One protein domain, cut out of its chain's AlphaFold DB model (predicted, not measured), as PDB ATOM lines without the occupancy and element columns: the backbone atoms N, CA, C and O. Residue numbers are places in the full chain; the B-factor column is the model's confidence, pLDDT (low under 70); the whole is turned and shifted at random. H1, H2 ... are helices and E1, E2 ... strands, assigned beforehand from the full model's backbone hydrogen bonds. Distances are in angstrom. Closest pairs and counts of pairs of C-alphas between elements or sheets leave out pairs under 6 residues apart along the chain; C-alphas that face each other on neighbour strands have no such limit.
ATOM      1  N   LYS A  61      -6.182 -30.907 -19.271       92.31
ATOM      2  CA  LYS A  61      -5.894 -31.896 -18.214       92.31
ATOM      3  C   LYS A  61      -5.170 -31.329 -16.991       92.31
ATOM      4  O   LYS A  61      -5.260 -31.884 -15.899       92.31
ATOM      5  N   LEU A  62      -4.420 -30.248 -17.178       92.62
ATOM      6  CA  LEU A  62      -3.692 -29.537 -16.125       92.62
ATOM      7  C   LEU A  62      -4.415 -28.263 -15.685       92.62
ATOM      8  O   LEU A  62      -4.070 -27.697 -14.650       92.62
ATOM      9  N   ARG A  63      -5.427 -27.817 -16.435       94.31
ATOM     10  CA  ARG A  63      -6.132 -26.557 -16.203       94.31
ATOM     11  C   ARG A  63      -6.648 -26.393 -14.771       94.31
ATOM     12  O   ARG A  63      -6.435 -25.309 -14.223       94.31
ATOM     13  N   PRO A  64      -7.256 -27.405 -14.118       95.06
ATOM     14  CA  PRO A  64      -7.693 -27.255 -12.730       95.06
ATOM     15  C   PRO A  64      -6.523 -27.015 -11.769       95.06
ATOM     16  O   PRO A  64      -6.615 -26.159 -10.890       95.06
ATOM     17  N   LEU A  65      -5.397 -27.706 -11.974       95.19
ATOM     18  CA  LEU A  65      -4.188 -27.524 -11.173       95.19
ATOM     19  C   LEU A  65      -3.584 -26.128 -11.378       95.19
ATOM     20  O   LEU A  65      -3.297 -25.449 -10.398       95.19
ATOM     21  N   ILE A  66      -3.445 -25.682 -12.631       94.75
ATOM     22  CA  ILE A  66      -2.914 -24.349 -12.970       94.75
ATOM     23  C   ILE A  66      -3.775 -23.256 -12.328       94.75
ATOM     24  O   ILE A  66      -3.248 -22.374 -11.653       94.75
ATOM     25  N   LYS A  67      -5.108 -23.347 -12.461       94.56
ATOM     26  CA  LYS A  67      -6.045 -22.402 -11.828       94.56
ATOM     27  C   LYS A  67      -5.886 -22.378 -10.309       94.56
ATOM     28  O   LYS A  67      -5.854 -21.303  -9.719       94.56
ATOM     29  N   GLN A  68      -5.758 -23.545  -9.679       95.94
ATOM     30  CA  GLN A  68      -5.574 -23.634  -8.233       95.94
ATOM     31  C   GLN A  68      -4.230 -23.043  -7.781       95.94
ATOM     32  O   GLN A  68      -4.172 -22.382  -6.747       95.94
ATOM     33  N   MET A  69      -3.156 -23.245  -8.549       95.50
ATOM     34  CA  MET A  69      -1.841 -22.661  -8.268       95.50
ATOM     35  C   MET A  69      -1.869 -21.137  -8.403       95.50
ATOM     36  O   MET A  69      -1.506 -20.453  -7.452       95.50
ATOM     37  N   ASN A  70      -2.397 -20.606  -9.510       95.50
ATOM     38  CA  ASN A  70      -2.524 -19.160  -9.727       95.50
ATOM     39  C   ASN A  70      -3.458 -18.482  -8.717       95.50
ATOM     40  O   ASN A  70      -3.270 -17.315  -8.404       95.50
ATOM     41  N   LYS A  71      -4.439 -19.204  -8.165       95.00
ATOM     42  CA  LYS A  71      -5.259 -18.707  -7.053       95.00
ATOM     43  C   LYS A  71      -4.474 -18.629  -5.742       95.00
ATOM     44  O   LYS A  71      -4.710 -17.735  -4.939       95.00
ATOM     45  N   ASN A  72      -3.593 -19.595  -5.494       95.69
ATOM     46  CA  ASN A  72      -2.919 -19.729  -4.207       95.69
ATOM     47  C   ASN A  72      -1.626 -18.923  -4.120       95.69
ATOM     48  O   ASN A  72      -1.321 -18.427  -3.044       95.69
ATOM     49  N   PHE A  73      -0.859 -18.800  -5.203       95.25
ATOM     50  CA  PHE A  73       0.436 -18.125  -5.162       95.25
ATOM     51  C   PHE A  73       0.366 -16.672  -4.666       95.25
ATOM     52  O   PHE A  73       1.144 -16.342  -3.768       95.25
ATOM     53  N   PRO A  74      -0.572 -15.820  -5.126       92.81
ATOM     54  CA  PRO A  74      -0.652 -14.444  -4.636       92.81
ATOM     55  C   PRO A  74      -0.955 -14.361  -3.133       92.81
ATOM     56  O   PRO A  74      -0.437 -13.482  -2.456       92.81
ATOM     57  N   LEU A  75      -1.709 -15.321  -2.574       93.94
ATOM     58  CA  LEU A  75      -2.075 -15.339  -1.147       93.94
ATOM     59  C   LEU A  75      -0.868 -15.448  -0.207       93.94
ATOM     60  O   LEU A  75      -0.966 -15.071   0.960       93.94
ATOM     61  N   TYR A  76       0.246 -15.997  -0.692       92.88
ATOM     62  CA  TYR A  76       1.470 -16.197   0.085       92.88
ATOM     63  C   TYR A  76       2.634 -15.338  -0.415       92.88
ATOM     64  O   TYR A  76       3.750 -15.461   0.096       92.88
ATOM     65  N   ALA A  77       2.394 -14.480  -1.406       92.12
ATOM     66  CA  ALA A  77       3.380 -13.533  -1.889       92.12
ATOM     67  C   ALA A  77       3.358 -12.268  -1.028       92.12
ATOM     68  O   ALA A  77       2.302 -11.755  -0.663       92.12
ATOM     69  N   PHE A  78       4.537 -11.728  -0.723       89.81
ATOM     70  CA  PHE A  78       4.612 -10.377  -0.182       89.81
ATOM     71  C   PHE A  78       4.248  -9.380  -1.277       89.81
ATOM     72  O   PHE A  78       4.827  -9.435  -2.364       89.81
ATOM     73  N   LEU A  79       3.337  -8.457  -0.966       88.56
ATOM     74  CA  LEU A  79       2.992  -7.362  -1.862       88.56
ATOM     75  C   LEU A  79       4.243  -6.531  -2.163       88.56
ATOM     76  O   LEU A  79       4.976  -6.133  -1.254       88.56
ATOM     77  N   GLN A  80       4.481  -6.276  -3.445       91.12
ATOM     78  CA  GLN A  80       5.589  -5.462  -3.928       91.12
ATOM     79  C   GLN A  80       5.069  -4.410  -4.900       91.12
ATOM     80  O   GLN A  80       4.035  -4.590  -5.532       91.12
ATOM     81  N   GLU A  81       5.801  -3.308  -5.021       93.06
ATOM     82  CA  GLU A  81       5.522  -2.275  -6.024       93.06
ATOM     83  C   GLU A  81       5.868  -2.756  -7.441       93.06
ATOM     84  O   GLU A  81       5.213  -2.385  -8.409       93.06
ATOM     85  N   ASN A  82       6.885  -3.616  -7.554       94.69
ATOM     86  CA  ASN A  82       7.434  -4.064  -8.825       94.69
ATOM     87  C   ASN A  82       7.286  -5.580  -8.993       94.69
ATOM     88  O   ASN A  82       7.524  -6.351  -8.060       94.69
ATOM     89  N   TYR A  83       6.972  -5.992 -10.219       95.44
ATOM     90  CA  TYR A  83       6.874  -7.388 -10.639       95.44
ATOM     91  C   TYR A  83       7.598  -7.594 -11.970       95.44
ATOM     92  O   TYR A  83       7.776  -6.660 -12.753       95.44
ATOM     93  N   CYS A  84       8.009  -8.828 -12.233       94.25
ATOM     94  CA  CYS A  84       8.622  -9.244 -13.485       94.25
ATOM     95  C   CYS A  84       7.647 -10.131 -14.263       94.25
ATOM     96  O   CYS A  84       7.023 -11.025 -13.692       94.25
ATOM     97  N   PHE A  85       7.539  -9.902 -15.571       94.44
ATOM     98  CA  PHE A  85       6.709 -10.699 -16.470       94.44
ATOM     99  C   PHE A  85       7.537 -11.128 -17.681       94.44
ATOM    100  O   PHE A  85       8.002 -10.275 -18.436       94.44
ATOM    101  N   ASP A  86       7.742 -12.432 -17.858       92.25
ATOM    102  CA  ASP A  86       8.562 -12.959 -18.956       92.25
ATOM    103  C   ASP A  86       8.175 -14.398 -19.338       92.25
ATOM    104  O   ASP A  86       7.420 -15.080 -18.637       92.25
ATOM    105  N   LYS A  87       8.694 -14.877 -20.471       91.62
ATOM    106  CA  LYS A  87       8.621 -16.274 -20.897       91.62
ATOM    107  C   LYS A  87       9.713 -17.086 -20.210       91.62
ATOM    108  O   LYS A  87      10.881 -16.717 -20.211       91.62
ATOM    109  N   THR A  88       9.359 -18.273 -19.738       90.50
ATOM    110  CA  THR A  88      10.317 -19.279 -19.272       90.50
ATOM    111  C   THR A  88      10.061 -20.636 -19.925       90.50
ATOM    112  O   THR A  88       9.030 -20.863 -20.566       90.50
ATOM    113  N   MET A  89      11.037 -21.531 -19.789       88.88
ATOM    114  CA  MET A  89      10.993 -22.901 -20.290       88.88
ATOM    115  C   MET A  89      10.865 -23.870 -19.118       88.88
ATOM    116  O   MET A  89      11.724 -23.909 -18.239       88.88
ATOM    117  N   CYS A  90       9.829 -24.702 -19.142       82.88
ATOM    118  CA  CYS A  90       9.708 -25.859 -18.265       82.88
ATOM    119  C   CYS A  90      10.182 -27.107 -19.015       82.88
ATOM    120  O   CYS A  90       9.612 -27.483 -20.040       82.88
ATOM    121  N   GLU A  91      11.245 -27.734 -18.524       81.00
ATOM    122  CA  GLU A  91      11.879 -28.883 -19.167       81.00
ATOM    123  C   GLU A  91      11.383 -30.184 -18.538       81.00
ATOM    124  O   GLU A  91      11.480 -30.384 -17.328       81.00
ATOM    125  N   CYS A  92      10.879 -31.088 -19.373       71.69
ATOM    126  CA  CYS A  92      10.479 -32.431 -18.994       71.69
ATOM    127  C   CYS A  92      11.295 -33.435 -19.810       71.69
ATOM    128  O   CYS A  92      11.358 -33.361 -21.037       71.69
ATOM    129  N   PHE A  93      11.939 -34.380 -19.138       64.00
ATOM    130  CA  PHE A  93      12.592 -35.482 -19.831       64.00
ATOM    131  C   PHE A  93      11.543 -36.538 -20.138       64.00
ATOM    132  O   PHE A  93      10.893 -37.042 -19.220       64.00
ATOM    133  N   ASP A  94      11.388 -36.862 -21.417       61.47
ATOM    134  CA  ASP A  94      10.634 -38.044 -21.794       61.47
ATOM    135  C   ASP A  94      11.481 -39.265 -21.427       61.47
ATOM    136  O   ASP A  94      12.613 -39.420 -21.897       61.47
ATOM    137  N   SER A  95      10.964 -40.091 -20.520       59.81
ATOM    138  CA  SER A  95      11.639 -41.313 -20.089       59.81
ATOM    139  C   SER A  95      11.641 -42.391 -21.168       59.81
ATOM    140  O   SER A  95      12.473 -43.297 -21.099       59.81
ATOM    141  N   ASP A  96      10.745 -42.290 -22.152       61.59
ATOM    142  CA  ASP A  96      10.429 -43.380 -23.072       61.59
ATOM    143  C   ASP A  96      11.009 -43.127 -24.472       61.59
ATOM    144  O   ASP A  96      11.184 -44.058 -25.259       61.59
ATOM    145  N   GLN A  97      11.381 -41.880 -24.776       62.81
ATOM    146  CA  GLN A  97      11.997 -41.499 -26.045       62.81
ATOM    147  C   GLN A  97      13.497 -41.245 -25.884       62.81
ATOM    148  O   GLN A  97      13.928 -40.403 -25.096       62.81
ATOM    149  N   PHE A  98      14.306 -41.937 -26.688       69.69
ATOM    150  CA  PHE A  98      15.751 -41.733 -26.768       69.69
ATOM    151  C   PHE A  98      16.158 -41.357 -28.190       69.69
ATOM    152  O   PHE A  98      15.834 -42.065 -29.142       69.69
ATOM    153  N   LEU A  99      16.936 -40.284 -28.328       69.00
ATOM    154  CA  LEU A  99      17.585 -39.905 -29.581       69.00
ATOM    155  C   LEU A  99      19.098 -40.004 -29.385       69.00
ATOM    156  O   LEU A  99      19.657 -39.390 -28.475       69.00
ATOM    157  N   ASN A 100      19.771 -40.813 -30.207       80.56
ATOM    158  CA  ASN A 100      21.215 -41.074 -30.109       80.56
ATOM    159  C   ASN A 100      21.670 -41.510 -28.698       80.56
ATOM    160  O   ASN A 100      22.711 -41.079 -28.202       80.56
ATOM    161  N   GLY A 101      20.862 -42.336 -28.023       72.75
ATOM    162  CA  GLY A 101      21.165 -42.860 -26.687       72.75
ATOM    163  C   GLY A 101      20.975 -41.867 -25.533       72.75
ATOM    164  O   GLY A 101      21.274 -42.213 -24.391       72.75
ATOM    165  N   LYS A 102      20.458 -40.658 -25.791       68.56
ATOM    166  CA  LYS A 102      20.113 -39.669 -24.758       68.56
ATOM    167  C   LYS A 102      18.592 -39.522 -24.636       68.56
ATOM    168  O   LYS A 102      17.930 -39.521 -25.675       68.56
ATOM    169  N   PRO A 103      18.043 -39.382 -23.412       68.69
ATOM    170  CA  PRO A 103      16.627 -39.079 -23.230       68.69
ATOM    171  C   PRO A 103      16.246 -37.819 -24.007       68.69
ATOM    172  O   PRO A 103      16.974 -36.819 -23.966       68.69
ATOM    173  N   VAL A 104      15.126 -37.868 -24.719       74.88
ATOM    174  CA  VAL A 104      14.604 -36.709 -25.439       74.88
ATOM    175  C   VAL A 104      14.086 -35.699 -24.423       74.88
ATOM    176  O   VAL A 104      13.314 -36.004 -23.515       74.88
ATOM    177  N   LYS A 105      14.545 -34.462 -24.580       71.12
ATOM    178  CA  LYS A 105      14.144 -33.343 -23.741       71.12
ATOM    179  C   LYS A 105      12.948 -32.652 -24.381       71.12
ATOM    180  O   LYS A 105      13.091 -31.998 -25.412       71.12
ATOM    181  N   ILE A 106      11.783 -32.797 -23.766       77.38
ATOM    182  CA  ILE A 106      10.580 -32.045 -24.115       77.38
ATOM    183  C   ILE A 106      10.603 -30.751 -23.306       77.38
ATOM    184  O   ILE A 106      10.991 -30.731 -22.140       77.38
ATOM    185  N   SER A 107      10.222 -29.637 -23.918       79.88
ATOM    186  CA  SER A 107      10.147 -28.365 -23.206       79.88
ATOM    187  C   SER A 107       8.858 -27.637 -23.538       79.88
ATOM    188  O   SER A 107       8.425 -27.617 -24.690       79.88
ATOM    189  N   TYR A 108       8.248 -27.055 -22.514       86.19
ATOM    190  CA  TYR A 108       7.031 -26.264 -22.616       86.19
ATOM    191  C   TYR A 108       7.364 -24.811 -22.304       86.19
ATOM    192  O   TYR A 108       7.998 -24.519 -21.292       86.19
ATOM    193  N   LYS A 109       6.934 -23.899 -23.177       89.69
ATOM    194  CA  LYS A 109       7.028 -22.460 -22.925       89.69
ATOM    195  C   LYS A 109       5.874 -22.024 -22.030       89.69
ATOM    196  O   LYS A 109       4.728 -22.399 -22.281       89.69
ATOM    197  N   THR A 110       6.162 -21.198 -21.037       92.06
ATOM    198  CA  THR A 110       5.160 -20.625 -20.131       92.06
ATOM    199  C   THR A 110       5.427 -19.140 -19.952       92.06
ATOM    200  O   THR A 110       6.578 -18.740 -19.793       92.06
ATOM    201  N   TRP A 111       4.382 -18.321 -19.947       93.94
ATOM    202  CA  TRP A 111       4.465 -16.973 -19.388       93.94
ATOM    203  C   TRP A 111       4.440 -17.058 -17.871       93.94
ATOM    204  O   TRP A 111       3.652 -17.832 -17.332       93.94
ATOM    205  N   CYS A 112       5.271 -16.274 -17.198       94.75
ATOM    206  CA  CYS A 112       5.342 -16.229 -15.745       94.75
ATOM    207  C   CYS A 112       5.332 -14.786 -15.250       94.75
ATOM    208  O   CYS A 112       6.093 -13.954 -15.738       94.75
ATOM    209  N   GLY A 113       4.503 -14.535 -14.241       95.38
ATOM    210  CA  GLY A 113       4.561 -13.359 -13.388       95.38
ATOM    211  C   GLY A 113       5.269 -13.715 -12.085       95.38
ATOM    212  O   GLY A 113       4.907 -14.691 -11.413       95.38
ATOM    213  N   THR A 114       6.290 -12.948 -11.723       95.62
ATOM    214  CA  THR A 114       7.062 -13.145 -10.496       95.62
ATOM    215  C   THR A 114       7.250 -11.830  -9.751       95.62
ATOM    216  O   THR A 114       7.209 -10.741 -10.319       95.62
ATOM    217  N   THR A 115       7.462 -11.928  -8.447       95.31
ATOM    218  CA  THR A 115       7.992 -10.815  -7.653       95.31
ATOM    219  C   THR A 115       9.454 -10.542  -8.021       95.31
ATOM    220  O   THR A 115      10.136 -11.409  -8.577       95.31
ATOM    221  N   THR A 116       9.994  -9.393  -7.609       93.88
ATOM    222  CA  THR A 116      11.428  -9.078  -7.799       93.88
ATOM    223  C   THR A 116      12.375 -10.065  -7.102       93.88
ATOM    224  O   THR A 116      13.541 -10.176  -7.467       93.88
ATOM    225  N   HIS A 117      11.862 -10.838  -6.141       92.38
ATOM    226  CA  HIS A 117      12.587 -11.877  -5.408       92.38
ATOM    227  C   HIS A 117      12.393 -13.279  -6.013       92.38
ATOM    228  O   HIS A 117      12.617 -14.284  -5.341       92.38
ATOM    229  N   ALA A 118      11.945 -13.359  -7.271       92.31
ATOM    230  CA  ALA A 118      11.705 -14.594  -8.019       92.31
ATOM    231  C   ALA A 118      10.632 -15.531  -7.430       92.31
ATOM    232  O   ALA A 118      10.514 -16.681  -7.853       92.31
ATOM    233  N   TYR A 119       9.798 -15.051  -6.500       94.75
ATOM    234  CA  TYR A 119       8.595 -15.780  -6.100       94.75
ATOM    235  C   TYR A 119       7.565 -15.731  -7.232       94.75
ATOM    236  O   TYR A 119       7.196 -14.643  -7.674       94.75
ATOM    237  N   GLN A 120       7.104 -16.892  -7.690       94.94
ATOM    238  CA  GLN A 120       6.130 -17.002  -8.770       94.94
ATOM    239  C   GLN A 120       4.716 -16.763  -8.252       94.94
ATOM    240  O   GLN A 120       4.259 -17.477  -7.369       94.94
ATOM    241  N   VAL A 121       4.034 -15.774  -8.828       95.75
ATOM    242  CA  VAL A 121       2.669 -15.368  -8.450       95.75
ATOM    243  C   VAL A 121       1.629 -15.815  -9.471       95.75
ATOM    244  O   VAL A 121       0.475 -16.036  -9.121       95.75
ATOM    245  N   TRP A 122       2.037 -16.008 -10.725       96.12
ATOM    246  CA  TRP A 122       1.140 -16.417 -11.798       96.12
ATOM    247  C   TRP A 122       1.913 -17.078 -12.939       96.12
ATOM    248  O   TRP A 122       3.076 -16.748 -13.178       96.12
ATOM    249  N   PHE A 123       1.280 -17.996 -13.665       95.12
ATOM    250  CA  PHE A 123       1.792 -18.483 -14.945       95.12
ATOM    251  C   PHE A 123       0.699 -18.990 -15.881       95.12
ATOM    252  O   PHE A 123      -0.346 -19.458 -15.432       95.12
ATOM    253  N   GLU A 124       0.989 -18.985 -17.180       93.44
ATOM    254  CA  GLU A 124       0.134 -19.576 -18.210       93.44
ATOM    255  C   GLU A 124       0.979 -20.293 -19.275       93.44
ATOM    256  O   GLU A 124       1.862 -19.682 -19.892       93.44
ATOM    257  N   PRO A 125       0.739 -21.593 -19.521       92.12
ATOM    258  CA  PRO A 125       1.393 -22.311 -20.606       92.12
ATOM    259  C   PRO A 125       0.998 -21.802 -21.995       92.12
ATOM    260  O   PRO A 125      -0.172 -21.569 -22.293       92.12
ATOM    261  N   ILE A 126       1.987 -21.690 -22.882       89.00
ATOM    262  CA  ILE A 126       1.771 -21.249 -24.261       89.00
ATOM    263  C   ILE A 126       1.236 -22.425 -25.083       89.00
ATOM    264  O   ILE A 126       1.873 -23.476 -25.162       89.00
ATOM    265  N   GLN A 127       0.067 -22.243 -25.696       82.88
ATOM    266  CA  GLN A 127      -0.643 -23.291 -26.441       82.88
ATOM    267  C   GLN A 127      -0.384 -23.238 -27.939       82.88
ATOM    268  O   GLN A 127      -0.098 -24.274 -28.533       82.88
ATOM    269  N   ASP A 128      -0.482 -22.037 -28.503       70.56
ATOM    270  CA  ASP A 128      -0.107 -21.621 -29.852       70.56
ATOM    271  C   ASP A 128      -0.026 -20.091 -29.839       70.56
ATOM    272  O   ASP A 128      -0.742 -19.439 -29.073       70.56
ATOM    273  N   GLU A 129       0.799 -19.496 -30.698       55.00
ATOM    274  CA  GLU A 129       0.877 -18.031 -30.821       55.00
ATOM    275  C   GLU A 129      -0.420 -17.403 -31.380       55.00
ATOM    276  O   GLU A 129      -0.591 -16.193 -31.287       55.00
ATOM    277  N   SER A 130      -1.357 -18.202 -31.909       50.34
ATOM    278  CA  SER A 130      -2.582 -17.741 -32.583       50.34
ATOM    279  C   SER A 130      -3.878 -17.827 -31.760       50.34
ATOM    280  O   SER A 130      -4.851 -17.167 -32.116       50.34
ATOM    281  N   THR A 131      -3.939 -18.612 -30.675       44.34
ATOM    282  CA  THR A 131      -5.234 -19.041 -30.086       44.34
ATOM    283  C   THR A 131      -5.696 -18.223 -28.870       44.34
ATOM    284  O   THR A 131      -6.817 -18.406 -28.410       44.34
ATOM    285  N   MET A 132      -4.904 -17.274 -28.354       47.72
ATOM    286  CA  MET A 132      -5.296 -16.468 -27.173       47.72
ATOM    287  C   MET A 132      -5.976 -15.125 -27.510       47.72
ATOM    288  O   MET A 132      -5.972 -14.203 -26.702       47.72
ATOM    289  N   MET A 133      -6.578 -15.014 -28.699       45.34
ATOM    290  CA  MET A 133      -7.262 -13.810 -29.214       45.34
ATOM    291  C   MET A 133      -8.730 -13.679 -28.766       45.34
ATOM    292  O   MET A 133      -9.510 -12.986 -29.412       45.34
ATOM    293  N   ALA A 134      -9.149 -14.358 -27.701       44.03
ATOM    294  CA  ALA A 134     -10.556 -14.375 -27.313       44.03
ATOM    295  C   ALA A 134     -10.724 -14.326 -25.795       44.03
ATOM    296  O   ALA A 134     -11.058 -15.336 -25.188       44.03
ATOM    297  N   ASP A 135     -10.470 -13.164 -25.192       45.41
ATOM    298  CA  ASP A 135     -11.474 -12.541 -24.322       45.41
ATOM    299  C   ASP A 135     -11.068 -11.111 -23.922       45.41
ATOM    300  O   ASP A 135      -9.923 -10.879 -23.539       45.41
ATOM    301  N   LYS A 136     -12.060 -10.208 -23.958       47.56
ATOM    302  CA  LYS A 136     -12.099  -8.797 -23.502       47.56
ATOM    303  C   LYS A 136     -11.463  -7.699 -24.377       47.56
ATOM    304  O   LYS A 136     -10.286  -7.390 -24.265       47.56
ATOM    305  N   ASP A 137     -12.330  -7.051 -25.163       50.03
ATOM    306  CA  ASP A 137     -12.616  -5.596 -25.259       50.03
ATOM    307  C   ASP A 137     -11.505  -4.523 -25.272       50.03
ATOM    308  O   ASP A 137     -11.815  -3.331 -25.248       50.03
ATOM    309  N   LEU A 138     -10.231  -4.872 -25.402       52.28
ATOM    310  CA  LEU A 138      -9.174  -3.919 -25.732       52.28
ATOM    311  C   LEU A 138      -8.447  -4.408 -26.990       52.28
ATOM    312  O   LEU A 138      -8.085  -5.578 -27.071       52.28
ATOM    313  N   ASP A 139      -8.193  -3.510 -27.947       57.66
ATOM    314  CA  ASP A 139      -7.338  -3.713 -29.138       57.66
ATOM    315  C   ASP A 139      -5.852  -3.936 -28.750       57.66
ATOM    316  O   ASP A 139      -4.923  -3.317 -29.272       57.66
ATOM    317  N   LEU A 140      -5.592  -4.786 -27.763       58.53
ATOM    318  CA  LEU A 140      -4.262  -5.125 -27.298       58.53
ATOM    319  C   LEU A 140      -3.775  -6.392 -27.991       58.53
ATOM    320  O   LEU A 140      -4.478  -7.393 -28.112       58.53
ATOM    321  N   ALA A 141      -2.509  -6.359 -28.407       69.94
ATOM    322  CA  ALA A 141      -1.805  -7.550 -28.852       69.94
ATOM    323  C   ALA A 141      -1.796  -8.622 -27.744       69.94
ATOM    324  O   ALA A 141      -1.879  -8.306 -26.559       69.94
ATOM    325  N   LEU A 142      -1.607  -9.891 -28.120       71.88
ATOM    326  CA  LEU A 142      -1.640 -11.068 -27.234       71.88
ATOM    327  C   LEU A 142      -0.872 -10.900 -25.909       71.88
ATOM    328  O   LEU A 142      -1.334 -11.328 -24.856       71.88
ATOM    329  N   VAL A 143       0.291 -10.246 -25.950       76.56
ATOM    330  CA  VAL A 143       1.097  -9.972 -24.750       76.56
ATOM    331  C   VAL A 143       0.398  -8.985 -23.809       76.56
ATOM    332  O   VAL A 143       0.441  -9.181 -22.602       76.56
ATOM    333  N   GLY A 144      -0.285  -7.969 -24.340       81.12
ATOM    334  CA  GLY A 144      -1.033  -6.994 -23.547       81.12
ATOM    335  C   GLY A 144      -2.154  -7.644 -22.738       81.12
ATOM    336  O   GLY A 144      -2.240  -7.408 -21.538       81.12
ATOM    337  N   ASN A 145      -2.930  -8.546 -23.346       82.81
ATOM    338  CA  ASN A 145      -3.978  -9.285 -22.628       82.81
ATOM    339  C   ASN A 145      -3.405 -10.177 -21.523       82.81
ATOM    340  O   ASN A 145      -3.986 -10.278 -20.447       82.81
ATOM    341  N   LEU A 146      -2.247 -10.801 -21.750       86.38
ATOM    342  CA  LEU A 146      -1.588 -11.605 -20.720       86.38
ATOM    343  C   LEU A 146      -1.053 -10.749 -19.569       86.38
ATOM    344  O   LEU A 146      -1.160 -11.163 -18.419       86.38
ATOM    345  N   VAL A 147      -0.517  -9.562 -19.866       87.25
ATOM    346  CA  VAL A 147      -0.074  -8.608 -18.841       87.25
ATOM    347  C   VAL A 147      -1.262  -8.090 -18.033       87.25
ATOM    348  O   VAL A 147      -1.151  -8.010 -16.816       87.25
ATOM    349  N   ILE A 148      -2.405  -7.804 -18.667       88.12
ATOM    350  CA  ILE A 148      -3.634  -7.421 -17.954       88.12
ATOM    351  C   ILE A 148      -4.131  -8.571 -17.079       88.12
ATOM    352  O   ILE A 148      -4.353  -8.370 -15.893       88.12
ATOM    353  N   ASN A 149      -4.230  -9.786 -17.622       87.50
ATOM    354  CA  ASN A 149      -4.640 -10.958 -16.844       87.50
ATOM    355  C   ASN A 149      -3.707 -11.217 -15.655       87.50
ATOM    356  O   ASN A 149      -4.155 -11.679 -14.610       87.50
ATOM    357  N   PHE A 150      -2.412 -10.951 -15.820       90.06
ATOM    358  CA  PHE A 150      -1.455 -11.002 -14.728       90.06
ATOM    359  C   PHE A 150      -1.695  -9.877 -13.708       90.06
ATOM    360  O   PHE A 150      -1.719 -10.147 -12.514       90.06
ATOM    361  N   ALA A 151      -1.910  -8.639 -14.149       89.81
ATOM    362  CA  ALA A 151      -2.190  -7.516 -13.258       89.81
ATOM    363  C   ALA A 151      -3.491  -7.707 -12.457       89.81
ATOM    364  O   ALA A 151      -3.529  -7.351 -11.286       89.81
ATOM    365  N   ASP A 152      -4.516  -8.327 -13.049       89.06
ATOM    366  CA  ASP A 152      -5.803  -8.625 -12.403       89.06
ATOM    367  C   ASP A 152      -5.692  -9.640 -11.246       89.06
ATOM    368  O   ASP A 152      -6.624  -9.763 -10.448       89.06
ATOM    369  N   VAL A 153      -4.596 -10.410 -11.166       84.69
ATOM    370  CA  VAL A 153      -4.375 -11.403 -10.095       84.69
ATOM    371  C   VAL A 153      -3.431 -10.930  -8.985       84.69
ATOM    372  O   VAL A 153      -3.216 -11.691  -8.035       84.69
TER     373      VAL A 153
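Overview. This is residues 61 to 153 of the 154 residues of the protein "PiggyBac transposable element derived 1" of Molossus molossus (UniProt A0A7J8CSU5). A long, twisted hairpin of E1 and E2 makes the length of this domain; near one end of it the short strand E3 joins E2 to make a small sheet, and H1 and H2 pack on the same face there, while the far part of the hairpin, round residues 96 to 105, has no helix over it. H2 lies over E2 in two layers, H1 lies beside the strands near E3, and a long loop, residues 126 to 141, leads from E3 to H2. The 93 printed residues hold two named helices and three named strands in the order H1 E1 E2 E3 H2; the class is mixed, and the sheet, E1 - E2 - E3, is antiparallel. The whole is loose, with a radius of gyration of the C-alphas of 15.8 A and spans of 48 by 32 by 23 A.

Arrangement. Start at H1, residues 63 to 72; it is on the sheet at a height of 7.2 A, but only just over none of the strands, with 2 of its 10 C-alphas falling on E3, residues 120 to 125. Their closest C-alphas, Asn 70 and Trp 122, are 5.0 A apart. Next come E1, residues 83 to 99, and E2, residues 102 to 115, an antiparallel hairpin at 165 degrees; look for N 88 and O 110, 2.8 A apart, within hydrogen-bond range. E2 and E3 are a hairpin too, antiparallel at 129 degrees, with N 111 and O 124 at 2.9 A. The three strands form a meander, each the antiparallel neighbour of the one before. Last, H2, residues 142 to 151, is on the sheet at a height of 9.4 A, over E2 and slantwise to it at 37 degrees on the local plane; the closest C-alphas of the two are Gly 113 and Phe 150, 6.6 A. H1 and H2 lie on the same face but are apart. In both helices every O i to N i+4 pair is within hydrogen-bond range.

Along the chain. Find C-alpha 63 at (-6.132, -26.557, -16.203), where H1 begins; it measures 14.2 A. E1 starts at C-alpha 83, (6.874, -7.388, -10.639), spans 39.1 A and bends by 95 degrees at residue 96. E2 spans 35.7 A and bends by 68 degrees at residue 111; E3 measures 13.8 A. H2, 14.4 A, ends at C-alpha 151, (-2.190, -7.516, -13.258).

Size, cuts and confidence. The two C-alphas farthest apart, Gly 101 and Asp 137, are 50.3 A apart. The printed part has no cut, and its long link is E3 to H2. Confidence is under 70 at residues 93 to 99, 102 to 103 and 129 to 141.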